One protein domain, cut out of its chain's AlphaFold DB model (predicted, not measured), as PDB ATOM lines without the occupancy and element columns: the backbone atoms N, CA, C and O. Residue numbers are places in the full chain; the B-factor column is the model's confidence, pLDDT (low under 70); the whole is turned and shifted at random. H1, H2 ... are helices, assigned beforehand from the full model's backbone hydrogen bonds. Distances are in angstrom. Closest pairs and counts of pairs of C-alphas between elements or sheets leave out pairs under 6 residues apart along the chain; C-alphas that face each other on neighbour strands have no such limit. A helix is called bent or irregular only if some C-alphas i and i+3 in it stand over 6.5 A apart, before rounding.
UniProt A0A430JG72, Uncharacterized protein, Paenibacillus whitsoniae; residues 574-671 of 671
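This is residues 574 to 671 of the 671 residues of an uncharacterized protein of Paenibacillus whitsoniae (UniProt A0A430JG72). A long helix, H5, folds back on itself at a bend into two arms, H5a and H5b; the hairpin of H3 and H4 packs on it, with H4 along H5a, while H2 runs beside H5b. These five make an up-and-down bundle, each running against the one before it in the chain, and residues 574 to 580 of H1 stick out from it. The printed part has 98 residues with five named helices, H1 to H5 in order, and no named strand: the class is all helix. The whole is compact, with a radius of gyration of the C-alphas of 13.0 A and spans of 39 by 30 by 23 A.

H5, residues 637 to 670, is the hub, touching three other helices. By its hydrogen bonds it was assigned as one helix, but it is bent: C-alphas 653 and 656 are 8.5 A apart. Its arms H5a, residues 637 to 653, and H5b, residues 656 to 670, stand at a steep tilt of 56 degrees. H5a is itself irregular, with C-alphas 649 and 652 7.0 A apart. H4, residues 619 to 633, touches H5a in a helical hairpin, opposite ways at a shallow tilt of 23 degrees; their closest C-alphas, of Met 628 and Phe 640, are 4.9 A apart. H3, residues 603 to 617, forms another helical hairpin with H4, at 8 degrees, the closest C-alphas being those of Lys 614 and Val 622, 5.2 A. H3 and H5b only just touch, with 3 pairs of C-alphas within 8 A, the closest those of Met 617 and Lys 657, 7.2 A. H2, residues 586 to 599, touches H5b, the same way at a shallow tilt of 29 degrees; the closest C-alphas are those of Ile 593 and Tyr 662, 5.5 A. H1, residues 574 to 582, touches no helix. Every O i to N i+4 pair is within hydrogen-bond range in H1, H3 and H5b; the counts are 9 of 10 in H2, 9 of 11 in H4 and 11 of 13 in H5a.

From first to last C-alpha, H5a measures 25.7 A and H5b 21.8 A, H2 20.3 A, H3 20.1 A, H4 20.0 A and H1 12.3 A. H1 begins at C-alpha 574, (-42.044, 42.852, -23.264); H5b ends at C-alpha 670, (-29.091, 48.155, -19.760). H4 is neither bent nor irregular, but only just: C-alphas 621 and 624 are 6.3 A apart.

The two C-alphas farthest apart, of Gly 575 and Gly 638, are 40.0 A apart. The printed part has no cut, and its four links are tight. Its mean pLDDT is 74.3; 31 residues are under 70, among them 574 to 592 and 668 to 671.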
ATOM      1  N   TYR A 574     -42.984  42.811 -22.139       44.34
ATOM      2  CA  TYR A 574     -42.044  42.852 -23.264       44.34
ATOM      3  C   TYR A 574     -42.690  42.596 -24.629       44.34
ATOM      4  O   TYR A 574     -42.164  43.075 -25.631       44.34
ATOM      5  N   GLY A 575     -43.840  41.918 -24.705       49.84
ATOM      6  CA  GLY A 575     -44.551  41.640 -25.960       49.84
ATOM      7  C   GLY A 575     -44.836  42.892 -26.805       49.84
ATOM      8  O   GLY A 575     -44.431  42.924 -27.968       49.84
ATOM      9  N   PRO A 576     -45.404  43.970 -26.229       50.97
ATOM     10  CA  PRO A 576     -45.634  45.225 -26.952       50.97
ATOM     11  C   PRO A 576     -44.338  45.913 -27.416       50.97
ATOM     12  O   PRO A 576     -44.315  46.599 -28.438       50.97
ATOM     13  N   ARG A 577     -43.228  45.714 -26.688       52.19
ATOM     14  CA  ARG A 577     -41.907  46.250 -27.057       52.19
ATOM     15  C   ARG A 577     -41.323  45.463 -28.235       52.19
ATOM     16  O   ARG A 577     -40.936  46.071 -29.226       52.19
ATOM     17  N   VAL A 578     -41.360  44.130 -28.180       42.97
ATOM     18  CA  VAL A 578     -40.952  43.215 -29.266       42.97
ATOM     19  C   VAL A 578     -41.753  43.462 -30.549       42.97
ATOM     20  O   VAL A 578     -41.180  43.483 -31.641       42.97
ATOM     21  N   GLU A 579     -43.052  43.735 -30.428       43.62
ATOM     22  CA  GLU A 579     -43.914  44.038 -31.569       43.62
ATOM     23  C   GLU A 579     -43.541  45.373 -32.238       43.62
ATOM     24  O   GLU A 579     -43.466  45.447 -33.469       43.62
ATOM     25  N   LYS A 580     -43.189  46.401 -31.450       55.72
ATOM     26  CA  LYS A 580     -42.671  47.685 -31.955       55.72
ATOM     27  C   LYS A 580     -41.355  47.517 -32.725       55.72
ATOM     28  O   LYS A 580     -41.147  48.203 -33.722       55.72
ATOM     29  N   PHE A 581     -40.496  46.578 -32.315       47.09
ATOM     30  CA  PHE A 581     -39.242  46.272 -33.014       47.09
ATOM     31  C   PHE A 581     -39.476  45.478 -34.303       47.09
ATOM     32  O   PHE A 581     -38.876  45.780 -35.332       47.09
ATOM     33  N   SER A 582     -40.395  44.509 -34.307       46.31
ATOM     34  CA  SER A 582     -40.712  43.707 -35.502       46.31
ATOM     35  C   SER A 582     -41.207  44.525 -36.706       46.31
ATOM     36  O   SER A 582     -41.082  44.060 -37.834       46.31
ATOM     37  N   LYS A 583     -41.704  45.746 -36.462       51.91
ATOM     38  CA  LYS A 583     -42.246  46.678 -37.464       51.91
ATOM     39  C   LYS A 583     -41.255  47.772 -37.908       51.91
ATOM     40  O   LYS A 583     -41.623  48.617 -38.719       51.91
ATOM     41  N   MET A 584     -40.024  47.804 -37.385       64.56
ATOM     42  CA  MET A 584     -39.019  48.799 -37.794       64.56
ATOM     43  C   MET A 584     -38.465  48.493 -39.191       64.56
ATOM     44  O   MET A 584     -38.096  47.356 -39.480       64.56
ATOM     45  N   SER A 585     -38.372  49.516 -40.045       62.03
ATOM     46  CA  SER A 585     -37.709  49.419 -41.350       62.03
ATOM     47  C   SER A 585     -36.201  49.195 -41.197       62.03
ATOM     48  O   SER A 585     -35.609  49.650 -40.221       62.03
ATOM     49  N   ALA A 586     -35.569  48.558 -42.187       51.34
ATOM     50  CA  ALA A 586     -34.142  48.206 -42.187       51.34
ATOM     51  C   ALA A 586     -33.215  49.373 -41.791       51.34
ATOM     52  O   ALA A 586     -32.473  49.261 -40.822       51.34
ATOM     53  N   SER A 587     -33.383  50.547 -42.413       57.38
ATOM     54  CA  SER A 587     -32.612  51.765 -42.091       57.38
ATOM     55  C   SER A 587     -32.697  52.193 -40.615       57.38
ATOM     56  O   SER A 587     -31.794  52.853 -40.102       57.38
ATOM     57  N   ASN A 588     -33.765  51.823 -39.903       67.75
ATOM     58  CA  ASN A 588     -33.924  52.167 -38.493       67.75
ATOM     59  C   ASN A 588     -33.150  51.223 -37.568       67.75
ATOM     60  O   ASN A 588     -32.815  51.645 -36.467       67.75
ATOM     61  N   TYR A 589     -32.836  49.993 -37.990       66.31
ATOM     62  CA  TYR A 589     -31.974  49.101 -37.211       66.31
ATOM     63  C   TYR A 589     -30.534  49.603 -37.206       66.31
ATOM     64  O   TYR A 589     -29.957  49.749 -36.131       66.31
ATOM     65  N   ASP A 590     -29.998  49.976 -38.368       61.84
ATOM     66  CA  ASP A 590     -28.620  50.469 -38.482       61.84
ATOM     67  C   ASP A 590     -28.445  51.787 -37.728       61.84
ATOM     68  O   ASP A 590     -27.555  51.918 -36.889       61.84
ATOM     69  N   LYS A 591     -29.379  52.733 -37.912       68.56
ATOM     70  CA  LYS A 591     -29.405  53.990 -37.144       68.56
ATOM     71  C   LYS A 591     -29.449  53.747 -35.639       68.56
ATOM     72  O   LYS A 591     -28.859  54.515 -34.886       68.56
ATOM     73  N   LYS A 592     -30.132  52.690 -35.187       68.75
ATOM     74  CA  LYS A 592     -30.258  52.384 -33.762       68.75
ATOM     75  C   LYS A 592     -29.040  51.642 -33.207       68.75
ATOM     76  O   LYS A 592     -28.682  51.917 -32.068       68.75
ATOM     77  N   ILE A 593     -28.371  50.787 -33.986       70.19
ATOM     78  CA  ILE A 593     -27.053  50.226 -33.633       70.19
ATOM     79  C   ILE A 593     -26.034  51.362 -33.498       70.19
ATOM     80  O   ILE A 593     -25.366  51.462 -32.473       70.19
ATOM     81  N   ILE A 594     -25.980  52.266 -34.481       67.38
ATOM     82  CA  ILE A 594     -25.101  53.445 -34.467       67.38
ATOM     83  C   ILE A 594     -25.406  54.337 -33.259       67.38
ATOM     84  O   ILE A 594     -24.486  54.797 -32.581       67.38
ATOM     85  N   GLN A 595     -26.689  54.553 -32.952       73.88
ATOM     86  CA  GLN A 595     -27.103  55.310 -31.777       73.88
ATOM     87  C   GLN A 595     -26.652  54.635 -30.471       73.88
ATOM     88  O   GLN A 595     -26.055  55.304 -29.637       73.88
ATOM     89  N   LEU A 596     -26.873  53.328 -30.294       67.06
ATOM     90  CA  LEU A 596     -26.442  52.619 -29.080       67.06
ATOM     91  C   LEU A 596     -24.920  52.632 -28.918       67.06
ATOM     92  O   LEU A 596     -24.417  52.849 -27.822       67.06
ATOM     93  N   LEU A 597     -24.177  52.469 -30.014       70.56
ATOM     94  CA  LEU A 597     -22.720  52.606 -30.006       70.56
ATOM     95  C   LEU A 597     -22.271  54.025 -29.649       70.56
ATOM     96  O   LEU A 597     -21.210  54.192 -29.064       70.56
ATOM     97  N   SER A 598     -23.060  55.051 -29.981       69.06
ATOM     98  CA  SER A 598     -22.784  56.429 -29.558       69.06
ATOM     99  C   SER A 598     -23.156  56.722 -28.105       69.06
ATOM    100  O   SER A 598     -22.624  57.666 -27.532       69.06
ATOM    101  N   GLU A 599     -24.061  55.931 -27.526       69.56
ATOM    102  CA  GLU A 599     -24.475  56.022 -26.122       69.56
ATOM    103  C   GLU A 599     -23.500  55.278 -25.189       69.56
ATOM    104  O   GLU A 599     -23.437  55.588 -23.999       69.56
ATOM    105  N   TYR A 600     -22.683  54.355 -25.716       73.81
ATOM    106  CA  TYR A 600     -21.552  53.774 -24.989       73.81
ATOM    107  C   TYR A 600     -20.511  54.852 -24.665       73.81
ATOM    108  O   TYR A 600     -19.785  55.319 -25.542       73.81
ATOM    109  N   GLN A 601     -20.405  55.221 -23.385       69.44
ATOM    110  CA  GLN A 601     -19.392  56.176 -22.915       69.44
ATOM    111  C   GLN A 601     -17.961  55.640 -23.082       69.44
ATOM    112  O   GLN A 601     -17.038  56.416 -23.323       69.44
ATOM    113  N   ASP A 602     -17.786  54.318 -23.006       79.50
ATOM    114  CA  ASP A 602     -16.501  53.650 -23.189       79.50
ATOM    115  C   ASP A 602     -16.495  52.790 -24.461       79.50
ATOM    116  O   ASP A 602     -17.087  51.708 -24.529       79.50
ATOM    117  N   HIS A 603     -15.777  53.280 -25.471       76.12
ATOM    118  CA  HIS A 603     -15.616  52.608 -26.755       76.12
ATOM    119  C   HIS A 603     -14.844  51.284 -26.620       76.12
ATOM    120  O   HIS A 603     -15.035  50.394 -27.446       76.12
ATOM    121  N   GLN A 604     -14.009  51.105 -25.587       75.94
ATOM    122  CA  GLN A 604     -13.282  49.850 -25.362       75.94
ATOM    123  C   GLN A 604     -14.225  48.729 -24.927       75.94
ATOM    124  O   GLN A 604     -14.148  47.626 -25.466       75.94
ATOM    125  N   ASN A 605     -15.184  49.017 -24.044       76.00
ATOM    126  CA  ASN A 605     -16.192  48.035 -23.640       76.00
ATOM    127  C   ASN A 605     -17.079  47.611 -24.816       76.00
ATOM    128  O   ASN A 605     -17.339  46.419 -24.991       76.00
ATOM    129  N   ALA A 606     -17.471  48.553 -25.678       78.44
ATOM    130  CA  ALA A 606     -18.196  48.230 -26.906       78.44
ATOM    131  C   ALA A 606     -17.367  47.330 -27.844       78.44
ATOM    132  O   ALA A 606     -17.884  46.347 -28.375       78.44
ATOM    133  N   LEU A 607     -16.069  47.614 -28.007       80.19
ATOM    134  CA  LEU A 607     -15.172  46.805 -28.838       80.19
ATOM    135  C   LEU A 607     -14.962  45.393 -28.287       80.19
ATOM    136  O   LEU A 607     -14.916  44.450 -29.073       80.19
ATOM    137  N   VAL A 608     -14.872  45.215 -26.966       79.81
ATOM    138  CA  VAL A 608     -14.773  43.881 -26.347       79.81
ATOM    139  C   VAL A 608     -16.012  43.048 -26.672       79.81
ATOM    140  O   VAL A 608     -15.883  41.924 -27.154       79.81
ATOM    141  N   GLN A 609     -17.208  43.615 -26.504       79.50
ATOM    142  CA  GLN A 609     -18.461  42.911 -26.796       79.50
ATOM    143  C   GLN A 609     -18.623  42.611 -28.288       79.50
ATOM    144  O   GLN A 609     -19.008  41.505 -28.667       79.50
ATOM    145  N   LEU A 610     -18.257  43.555 -29.159       80.88
ATOM    146  CA  LEU A 610     -18.270  43.328 -30.603       80.88
ATOM    147  C   LEU A 610     -17.256  42.260 -31.022       80.88
ATOM    148  O   LEU A 610     -17.561  41.443 -31.881       80.88
ATOM    149  N   ARG A 611     -16.076  42.192 -30.399       84.31
ATOM    150  CA  ARG A 611     -15.096  41.132 -30.682       84.31
ATOM    151  C   ARG A 611     -15.592  39.761 -30.223       84.31
ATOM    152  O   ARG A 611     -15.404  38.799 -30.955       84.31
ATOM    153  N   ILE A 612     -16.295  39.670 -29.094       73.69
ATOM    154  CA  ILE A 612     -16.966  38.429 -28.664       73.69
ATOM    155  C   ILE A 612     -18.044  38.023 -29.681       73.69
ATOM    156  O   ILE A 612     -18.087  36.877 -30.126       73.69
ATOM    157  N   LEU A 613     -18.869  38.975 -30.125       71.94
ATOM    158  CA  LEU A 613     -19.884  38.727 -31.152       71.94
ATOM    159  C   LEU A 613     -19.279  38.341 -32.504       71.94
ATOM    160  O   LEU A 613     -19.890  37.560 -33.232       71.94
ATOM    161  N   LYS A 614     -18.083  38.840 -32.837       83.31
ATOM    162  CA  LYS A 614     -17.358  38.478 -34.060       83.31
ATOM    163  C   LYS A 614     -17.102  36.971 -34.107       83.31
ATOM    164  O   LYS A 614     -17.389  36.352 -35.129       83.31
ATOM    165  N   PHE A 615     -16.686  36.373 -32.988       69.25
ATOM    166  CA  PHE A 615     -16.528  34.918 -32.874       69.25
ATOM    167  C   PHE A 615     -17.853  34.160 -33.034       69.25
ATOM    168  O   PHE A 615     -17.877  33.097 -33.646       69.25
ATOM    169  N   ALA A 616     -18.963  34.708 -32.528       67.19
ATOM    170  CA  ALA A 616     -20.267  34.043 -32.571       67.19
ATOM    171  C   ALA A 616     -21.000  34.179 -33.921       67.19
ATOM    172  O   ALA A 616     -21.766  33.296 -34.304       67.19
ATOM    173  N   MET A 617     -20.816  35.293 -34.636       74.50
ATOM    174  CA  MET A 617     -21.664  35.674 -35.779       74.50
ATOM    175  C   MET A 617     -20.915  35.755 -37.117       74.50
ATOM    176  O   MET A 617     -21.554  35.814 -38.180       74.50
ATOM    177  N   GLY A 618     -19.582  35.698 -37.061       78.00
ATOM    178  CA  GLY A 618     -18.678  35.742 -38.200       78.00
ATOM    179  C   GLY A 618     -18.312  37.160 -38.647       78.00
ATOM    180  O   GLY A 618     -19.006  38.145 -38.381       78.00
ATOM    181  N   ASP A 619     -17.203  37.240 -39.378       84.50
ATOM    182  CA  ASP A 619     -16.532  38.491 -39.740       84.50
ATOM    183  C   ASP A 619     -17.365  39.395 -40.651       84.50
ATOM    184  O   ASP A 619     -17.308  40.614 -40.518       84.50
ATOM    185  N   THR A 620     -18.187  38.821 -41.533       81.50
ATOM    186  CA  THR A 620     -18.896  39.566 -42.588       81.50
ATOM    187  C   THR A 620     -19.846  40.644 -42.067       81.50
ATOM    188  O   THR A 620     -20.076  41.639 -42.747       81.50
ATOM    189  N   VAL A 621     -20.391  40.461 -40.863       78.94
ATOM    190  CA  VAL A 621     -21.371  41.379 -40.259       78.94
ATOM    191  C   VAL A 621     -20.738  42.211 -39.154       78.94
ATOM    192  O   VAL A 621     -21.031  43.399 -39.022       78.94
ATOM    193  N   VAL A 622     -19.869  41.592 -38.355       85.44
ATOM    194  CA  VAL A 622     -19.346  42.209 -37.136       85.44
ATOM    195  C   VAL A 622     -18.103  43.048 -37.413       85.44
ATOM    196  O   VAL A 622     -17.942  44.095 -36.788       85.44
ATOM    197  N   GLN A 623     -17.259  42.656 -38.377       91.50
ATOM    198  CA  GLN A 623     -16.047  43.411 -38.702       91.50
ATOM    199  C   GLN A 623     -16.354  44.834 -39.192       91.50
ATOM    200  O   GLN A 623     -15.777  45.755 -38.627       91.50
ATOM    201  N   PRO A 624     -17.323  45.072 -40.100       89.25
ATOM    202  CA  PRO A 624     -17.674  46.437 -40.498       89.25
ATOM    203  C   PRO A 624     -18.164  47.309 -39.330       89.25
ATOM    204  O   PRO A 624     -17.934  48.514 -39.313       89.25
ATOM    205  N   ILE A 625     -18.820  46.718 -38.322       85.38
ATOM    206  CA  ILE A 625     -19.256  47.446 -37.119       85.38
ATOM    207  C   ILE A 625     -18.055  47.765 -36.221       85.38
ATOM    208  O   ILE A 625     -17.974  48.872 -35.694       85.38
ATOM    209  N   ILE A 626     -17.110  46.832 -36.068       89.12
ATOM    210  CA  ILE A 626     -15.842  47.075 -35.363       89.12
ATOM    211  C   ILE A 626     -15.065  48.196 -36.059       89.12
ATOM    212  O   ILE A 626     -14.706  49.166 -35.396       89.12
ATOM    213  N   ASP A 627     -14.894  48.115 -37.379       90.75
ATOM    214  CA  ASP A 627     -14.191  49.118 -38.186       90.75
ATOM    215  C   ASP A 627     -14.845  50.497 -38.043       90.75
ATOM    216  O   ASP A 627     -14.160  51.506 -37.902       90.75
ATOM    217  N   MET A 628     -16.181  50.548 -38.011       90.12
ATOM    218  CA  MET A 628     -16.934  51.776 -37.760       90.12
ATOM    219  C   MET A 628     -16.644  52.357 -36.364       90.12
ATOM    220  O   MET A 628     -16.462  53.567 -36.231       90.12
ATOM    221  N   VAL A 629     -16.599  51.528 -35.316       86.06
ATOM    222  CA  VAL A 629     -16.325  51.978 -33.935       86.06
ATOM    223  C   VAL A 629     -14.877  52.430 -33.772       86.06
ATOM    224  O   VAL A 629     -14.636  53.479 -33.174       86.06
ATOM    225  N   GLU A 630     -13.920  51.682 -34.324       87.75
ATOM    226  CA  GLU A 630     -12.496  52.032 -34.298       87.75
ATOM    227  C   GLU A 630     -12.237  53.322 -35.089       87.75
ATOM    228  O   GLU A 630     -11.618  54.244 -34.559       87.75
ATOM    229  N   ALA A 631     -12.814  53.465 -36.289       86.69
ATOM    230  CA  ALA A 631     -12.717  54.694 -37.076       86.69
ATOM    231  C   ALA A 631     -13.303  55.909 -36.342       86.69
ATOM    232  O   ALA A 631     -12.729  56.996 -36.388       86.69
ATOM    233  N   LYS A 632     -14.420  55.734 -35.623       84.44
ATOM    234  CA  LYS A 632     -15.014  56.808 -34.817       84.44
ATOM    235  C   LYS A 632     -14.134  57.187 -33.624       84.44
ATOM    236  O   LYS A 632     -13.943  58.377 -33.383       84.44
ATOM    237  N   ARG A 633     -13.589  56.200 -32.903       87.94
ATOM    238  CA  ARG A 633     -12.645  56.411 -31.789       87.94
ATOM    239  C   ARG A 633     -11.425  57.208 -32.252       87.94
ATOM    240  O   ARG A 633     -11.006  58.137 -31.570       87.94
ATOM    241  N   ASP A 634     -10.910  56.875 -33.430       89.06
ATOM    242  CA  ASP A 634      -9.701  57.479 -33.992       89.06
ATOM    243  C   ASP A 634      -9.994  58.783 -34.770       89.06
ATOM    244  O   ASP A 634      -9.083  59.402 -35.314       89.06
ATOM    245  N   SER A 635     -11.259  59.233 -34.805       90.38
ATOM    246  CA  SER A 635     -11.733  60.405 -35.565       90.38
ATOM    247  C   SER A 635     -11.442  60.350 -37.080       90.38
ATOM    248  O   SER A 635     -11.337  61.385 -37.741       90.38
ATOM    249  N   ASP A 636     -11.351  59.146 -37.655       92.69
ATOM    250  CA  ASP A 636     -11.123  58.891 -39.083       92.69
ATOM    251  C   ASP A 636     -12.463  58.796 -39.838       92.69
ATOM    252  O   ASP A 636     -13.018  57.720 -40.086       92.69
ATOM    253  N   TRP A 637     -13.012  59.957 -40.204       87.50
ATOM    254  CA  TRP A 637     -14.325  60.053 -40.853       87.50
ATOM    255  C   TRP A 637     -14.398  59.367 -42.228       87.50
ATOM    256  O   TRP A 637     -15.483  58.952 -42.645       87.50
ATOM    257  N   GLY A 638     -13.266  59.201 -42.921       89.94
ATOM    258  CA  GLY A 638     -13.202  58.492 -44.203       89.94
ATOM    259  C   GLY A 638     -13.427  56.988 -44.038       89.94
ATOM    260  O   GLY A 638     -14.267  56.396 -44.727       89.94
ATOM    261  N   LYS A 639     -12.742  56.371 -43.065       88.62
ATOM    262  CA  LYS A 639     -12.979  54.962 -42.712       88.62
ATOM    263  C   LYS A 639     -14.362  54.747 -42.112       88.62
ATOM    264  O   LYS A 639     -15.014  53.763 -42.448       88.62
ATOM    265  N   PHE A 640     -14.846  55.695 -41.307       87.81
ATOM    266  CA  PHE A 640     -16.196  55.640 -40.748       87.81
ATOM    267  C   PHE A 640     -17.266  55.579 -41.850       87.81
ATOM    268  O   PHE A 640     -18.144  54.716 -41.815       87.81
ATOM    269  N   GLY A 641     -17.168  56.449 -42.863       81.12
ATOM    270  CA  GLY A 641     -18.078  56.445 -44.013       81.12
ATOM    271  C   GLY A 641     -18.007  55.151 -44.830       81.12
ATOM    272  O   GLY A 641     -19.043  54.601 -45.199       81.12
ATOM    273  N   THR A 642     -16.797  54.623 -45.043       89.25
ATOM    274  CA  THR A 642     -16.575  53.353 -45.757       89.25
ATOM    275  C   THR A 642     -17.228  52.178 -45.024       89.25
ATOM    276  O   THR A 642     -17.963  51.401 -45.631       89.25
ATOM    277  N   ALA A 643     -17.033  52.086 -43.707       86.31
ATOM    278  CA  ALA A 643     -17.627  51.042 -42.879       86.31
ATOM    279  C   ALA A 643     -19.167  51.113 -42.865       86.31
ATOM    280  O   ALA A 643     -19.834  50.086 -42.994       86.31
ATOM    281  N   CYS A 644     -19.743  52.321 -42.803       79.81
ATOM    282  CA  CYS A 644     -21.193  52.524 -42.922       79.81
ATOM    283  C   CYS A 644     -21.743  52.050 -44.280       79.81
ATOM    284  O   CYS A 644     -22.816  51.447 -44.324       79.81
ATOM    285  N   GLY A 645     -21.012  52.296 -45.373       81.00
ATOM    286  CA  GLY A 645     -21.370  51.812 -46.710       81.00
ATOM    287  C   GLY A 645     -21.403  50.285 -46.781       81.00
ATOM    288  O   GLY A 645     -22.407  49.712 -47.190       81.00
ATOM    289  N   ILE A 646     -20.363  49.624 -46.262       84.50
ATOM    290  CA  ILE A 646     -20.274  48.156 -46.219       84.50
ATOM    291  C   ILE A 646     -21.426  47.545 -45.405       84.50
ATOM    292  O   ILE A 646     -21.996  46.533 -45.810       84.50
ATOM    293  N   ILE A 647     -21.795  48.154 -44.272       80.88
ATOM    294  CA  ILE A 647     -22.945  47.711 -43.464       80.88
ATOM    295  C   ILE A 647     -24.246  47.814 -44.269       80.88
ATOM    296  O   ILE A 647     -25.038  46.871 -44.278       80.88
ATOM    297  N   SER A 648     -24.449  48.940 -44.960       77.44
ATOM    298  CA  SER A 648     -25.636  49.177 -45.787       77.44
ATOM    299  C   SER A 648     -25.746  48.168 -46.936       77.44
ATOM    300  O   SER A 648     -26.824  47.619 -47.164       77.44
ATOM    301  N   ASP A 649     -24.640  47.889 -47.628       80.56
ATOM    302  CA  ASP A 649     -24.616  47.001 -48.796       80.56
ATOM    303  C   ASP A 649     -24.816  45.528 -48.404       80.56
ATOM    304  O   ASP A 649     -25.549  44.795 -49.069       80.56
ATOM    305  N   ASN A 650     -24.248  45.097 -47.272       80.81
ATOM    306  CA  ASN A 650     -24.330  43.708 -46.808       80.81
ATOM    307  C   ASN A 650     -25.630  43.371 -46.053       80.81
ATOM    308  O   ASN A 650     -25.843  42.209 -45.681       80.81
ATOM    309  N   TYR A 651     -26.505  44.348 -45.789       69.44
ATOM    310  CA  TYR A 651     -27.711  44.132 -44.985       69.44
ATOM    311  C   TYR A 651     -28.742  43.227 -45.673       69.44
ATOM    312  O   TYR A 651     -29.383  42.428 -44.990       69.44
ATOM    313  N   ALA A 652     -28.901  43.309 -47.001       70.56
ATOM    314  CA  ALA A 652     -29.857  42.472 -47.739       70.56
ATOM    315  C   ALA A 652     -29.622  40.973 -47.479       70.56
ATOM    316  O   ALA A 652     -30.575  40.221 -47.267       70.56
ATOM    317  N   ASP A 653     -28.350  40.591 -47.367       72.50
ATOM    318  CA  ASP A 653     -27.926  39.212 -47.150       72.50
ATOM    319  C   ASP A 653     -27.821  38.845 -45.658       72.50
ATOM    320  O   ASP A 653     -27.904  37.672 -45.290       72.50
ATOM    321  N   ASN A 654     -27.671  39.837 -44.765       77.12
ATOM    322  CA  ASN A 654     -27.340  39.611 -43.352       77.12
ATOM    323  C   ASN A 654     -28.301  40.256 -42.335       77.12
ATOM    324  O   ASN A 654     -28.027  40.237 -41.133       77.12
ATOM    325  N   GLY A 655     -29.449  40.797 -42.753       76.12
ATOM    326  CA  GLY A 655     -30.333  41.609 -41.899       76.12
ATOM    327  C   GLY A 655     -30.796  40.930 -40.601       76.12
ATOM    328  O   GLY A 655     -30.941  41.581 -39.562       76.12
ATOM    329  N   LYS A 656     -30.953  39.596 -40.602       75.94
ATOM    330  CA  LYS A 656     -31.255  38.828 -39.379       75.94
ATOM    331  C   LYS A 656     -30.111  38.902 -38.356       75.94
ATOM    332  O   LYS A 656     -30.389  39.080 -37.171       75.94
ATOM    333  N   LYS A 657     -28.857  38.820 -38.812       78.06
ATOM    334  CA  LYS A 657     -27.654  38.907 -37.972       78.06
ATOM    335  C   LYS A 657     -27.482  40.319 -37.406       78.06
ATOM    336  O   LYS A 657     -27.319  40.471 -36.201       78.06
ATOM    337  N   TYR A 658     -27.657  41.369 -38.211       77.44
ATOM    338  CA  TYR A 658     -27.642  42.754 -37.705       77.44
ATOM    339  C   TYR A 658     -28.681  42.987 -36.592       77.44
ATOM    340  O   TYR A 658     -28.394  43.616 -35.571       77.44
ATOM    341  N   LYS A 659     -29.879  42.399 -36.722       76.75
ATOM    342  CA  LYS A 659     -30.930  42.461 -35.691       76.75
ATOM    343  C   LYS A 659     -30.569  41.729 -34.388       76.75
ATOM    344  O   LYS A 659     -31.133  42.043 -33.336       76.75
ATOM    345  N   GLU A 660     -29.715  40.715 -34.445       77.94
ATOM    346  CA  GLU A 660     -29.219  39.988 -33.270       77.94
ATOM    347  C   GLU A 660     -28.105  40.772 -32.562       77.94
ATOM    348  O   GLU A 660     -28.184  40.932 -31.344       77.94
ATOM    349  N   ILE A 661     -27.182  41.391 -33.313       77.81
ATOM    350  CA  ILE A 661     -26.149  42.294 -32.767       77.81
ATOM    351  C   ILE A 661     -26.793  43.453 -32.003       77.81
ATOM    352  O   ILE A 661     -26.426  43.722 -30.862       77.81
ATOM    353  N   TYR A 662     -27.803  44.096 -32.600       77.50
ATOM    354  CA  TYR A 662     -28.543  45.182 -31.955       77.50
ATOM    355  C   TYR A 662     -29.129  44.775 -30.597       77.50
ATOM    356  O   TYR A 662     -29.013  45.517 -29.623       77.50
ATOM    357  N   ARG A 663     -29.772  43.601 -30.540       74.44
ATOM    358  CA  ARG A 663     -30.395  43.094 -29.310       74.44
ATOM    359  C   ARG A 663     -29.352  42.864 -28.225       74.44
ATOM    360  O   ARG A 663     -29.529  43.371 -27.126       74.44
ATOM    361  N   HIS A 664     -28.256  42.189 -28.564       76.19
ATOM    362  CA  HIS A 664     -27.181  41.914 -27.615       76.19
ATOM    363  C   HIS A 664     -26.581  43.204 -27.049       76.19
ATOM    364  O   HIS A 664     -26.521  43.394 -25.842       76.19
ATOM    365  N   MET A 665     -26.225  44.140 -27.926       75.31
ATOM    366  CA  MET A 665     -25.686  45.436 -27.530       75.31
ATOM    367  C   MET A 665     -26.620  46.242 -26.621       75.31
ATOM    368  O   MET A 665     -26.179  46.858 -25.657       75.31
ATOM    369  N   HIS A 666     -27.912  46.262 -26.937       70.38
ATOM    370  CA  HIS A 666     -28.904  46.969 -26.136       70.38
ATOM    371  C   HIS A 666     -29.038  46.380 -24.725       70.38
ATOM    372  O   HIS A 666     -29.244  47.130 -23.770       70.38
ATOM    373  N   ASP A 667     -28.934  45.057 -24.594       73.38
ATOM    374  CA  ASP A 667     -29.026  44.375 -23.305       73.38
ATOM    375  C   ASP A 667     -27.787  44.650 -22.440       73.38
ATOM    376  O   ASP A 667     -27.941  44.919 -21.253       73.38
ATOM    377  N   VAL A 668     -26.586  44.709 -23.034       69.12
ATOM    378  CA  VAL A 668     -25.344  45.055 -22.309       69.12
ATOM    379  C   VAL A 668     -25.309  46.522 -21.854       69.12
ATOM    380  O   VAL A 668     -24.681  46.824 -20.853       69.12
ATOM    381  N   ILE A 669     -25.981  47.452 -22.542       64.75
ATOM    382  CA  ILE A 669     -26.086  48.853 -22.073       64.75
ATOM    383  C   ILE A 669     -27.045  48.981 -20.880       64.75
ATOM    384  O   ILE A 669     -26.945  49.925 -20.098       64.75
ATOM    385  N   LYS A 670     -28.035  48.086 -20.781       66.06
ATOM    386  CA  LYS A 670     -29.091  48.155 -19.760       66.06
ATOM    387  C   LYS A 670     -28.813  47.341 -18.505       66.06
ATOM    388  O   LYS A 670     -29.426  47.653 -17.483       66.06
ATOM    389  N   GLY A 671     -28.015  46.283 -18.617       61.16
ATOM    390  CA  GLY A 671     -27.480  45.527 -17.484       61.16
ATOM    391  C   GLY A 671     -26.240  46.207 -16.944       61.16
ATOM    392  O   GLY A 671     -26.124  46.256 -15.701       61.16
TER     393      GLY A 671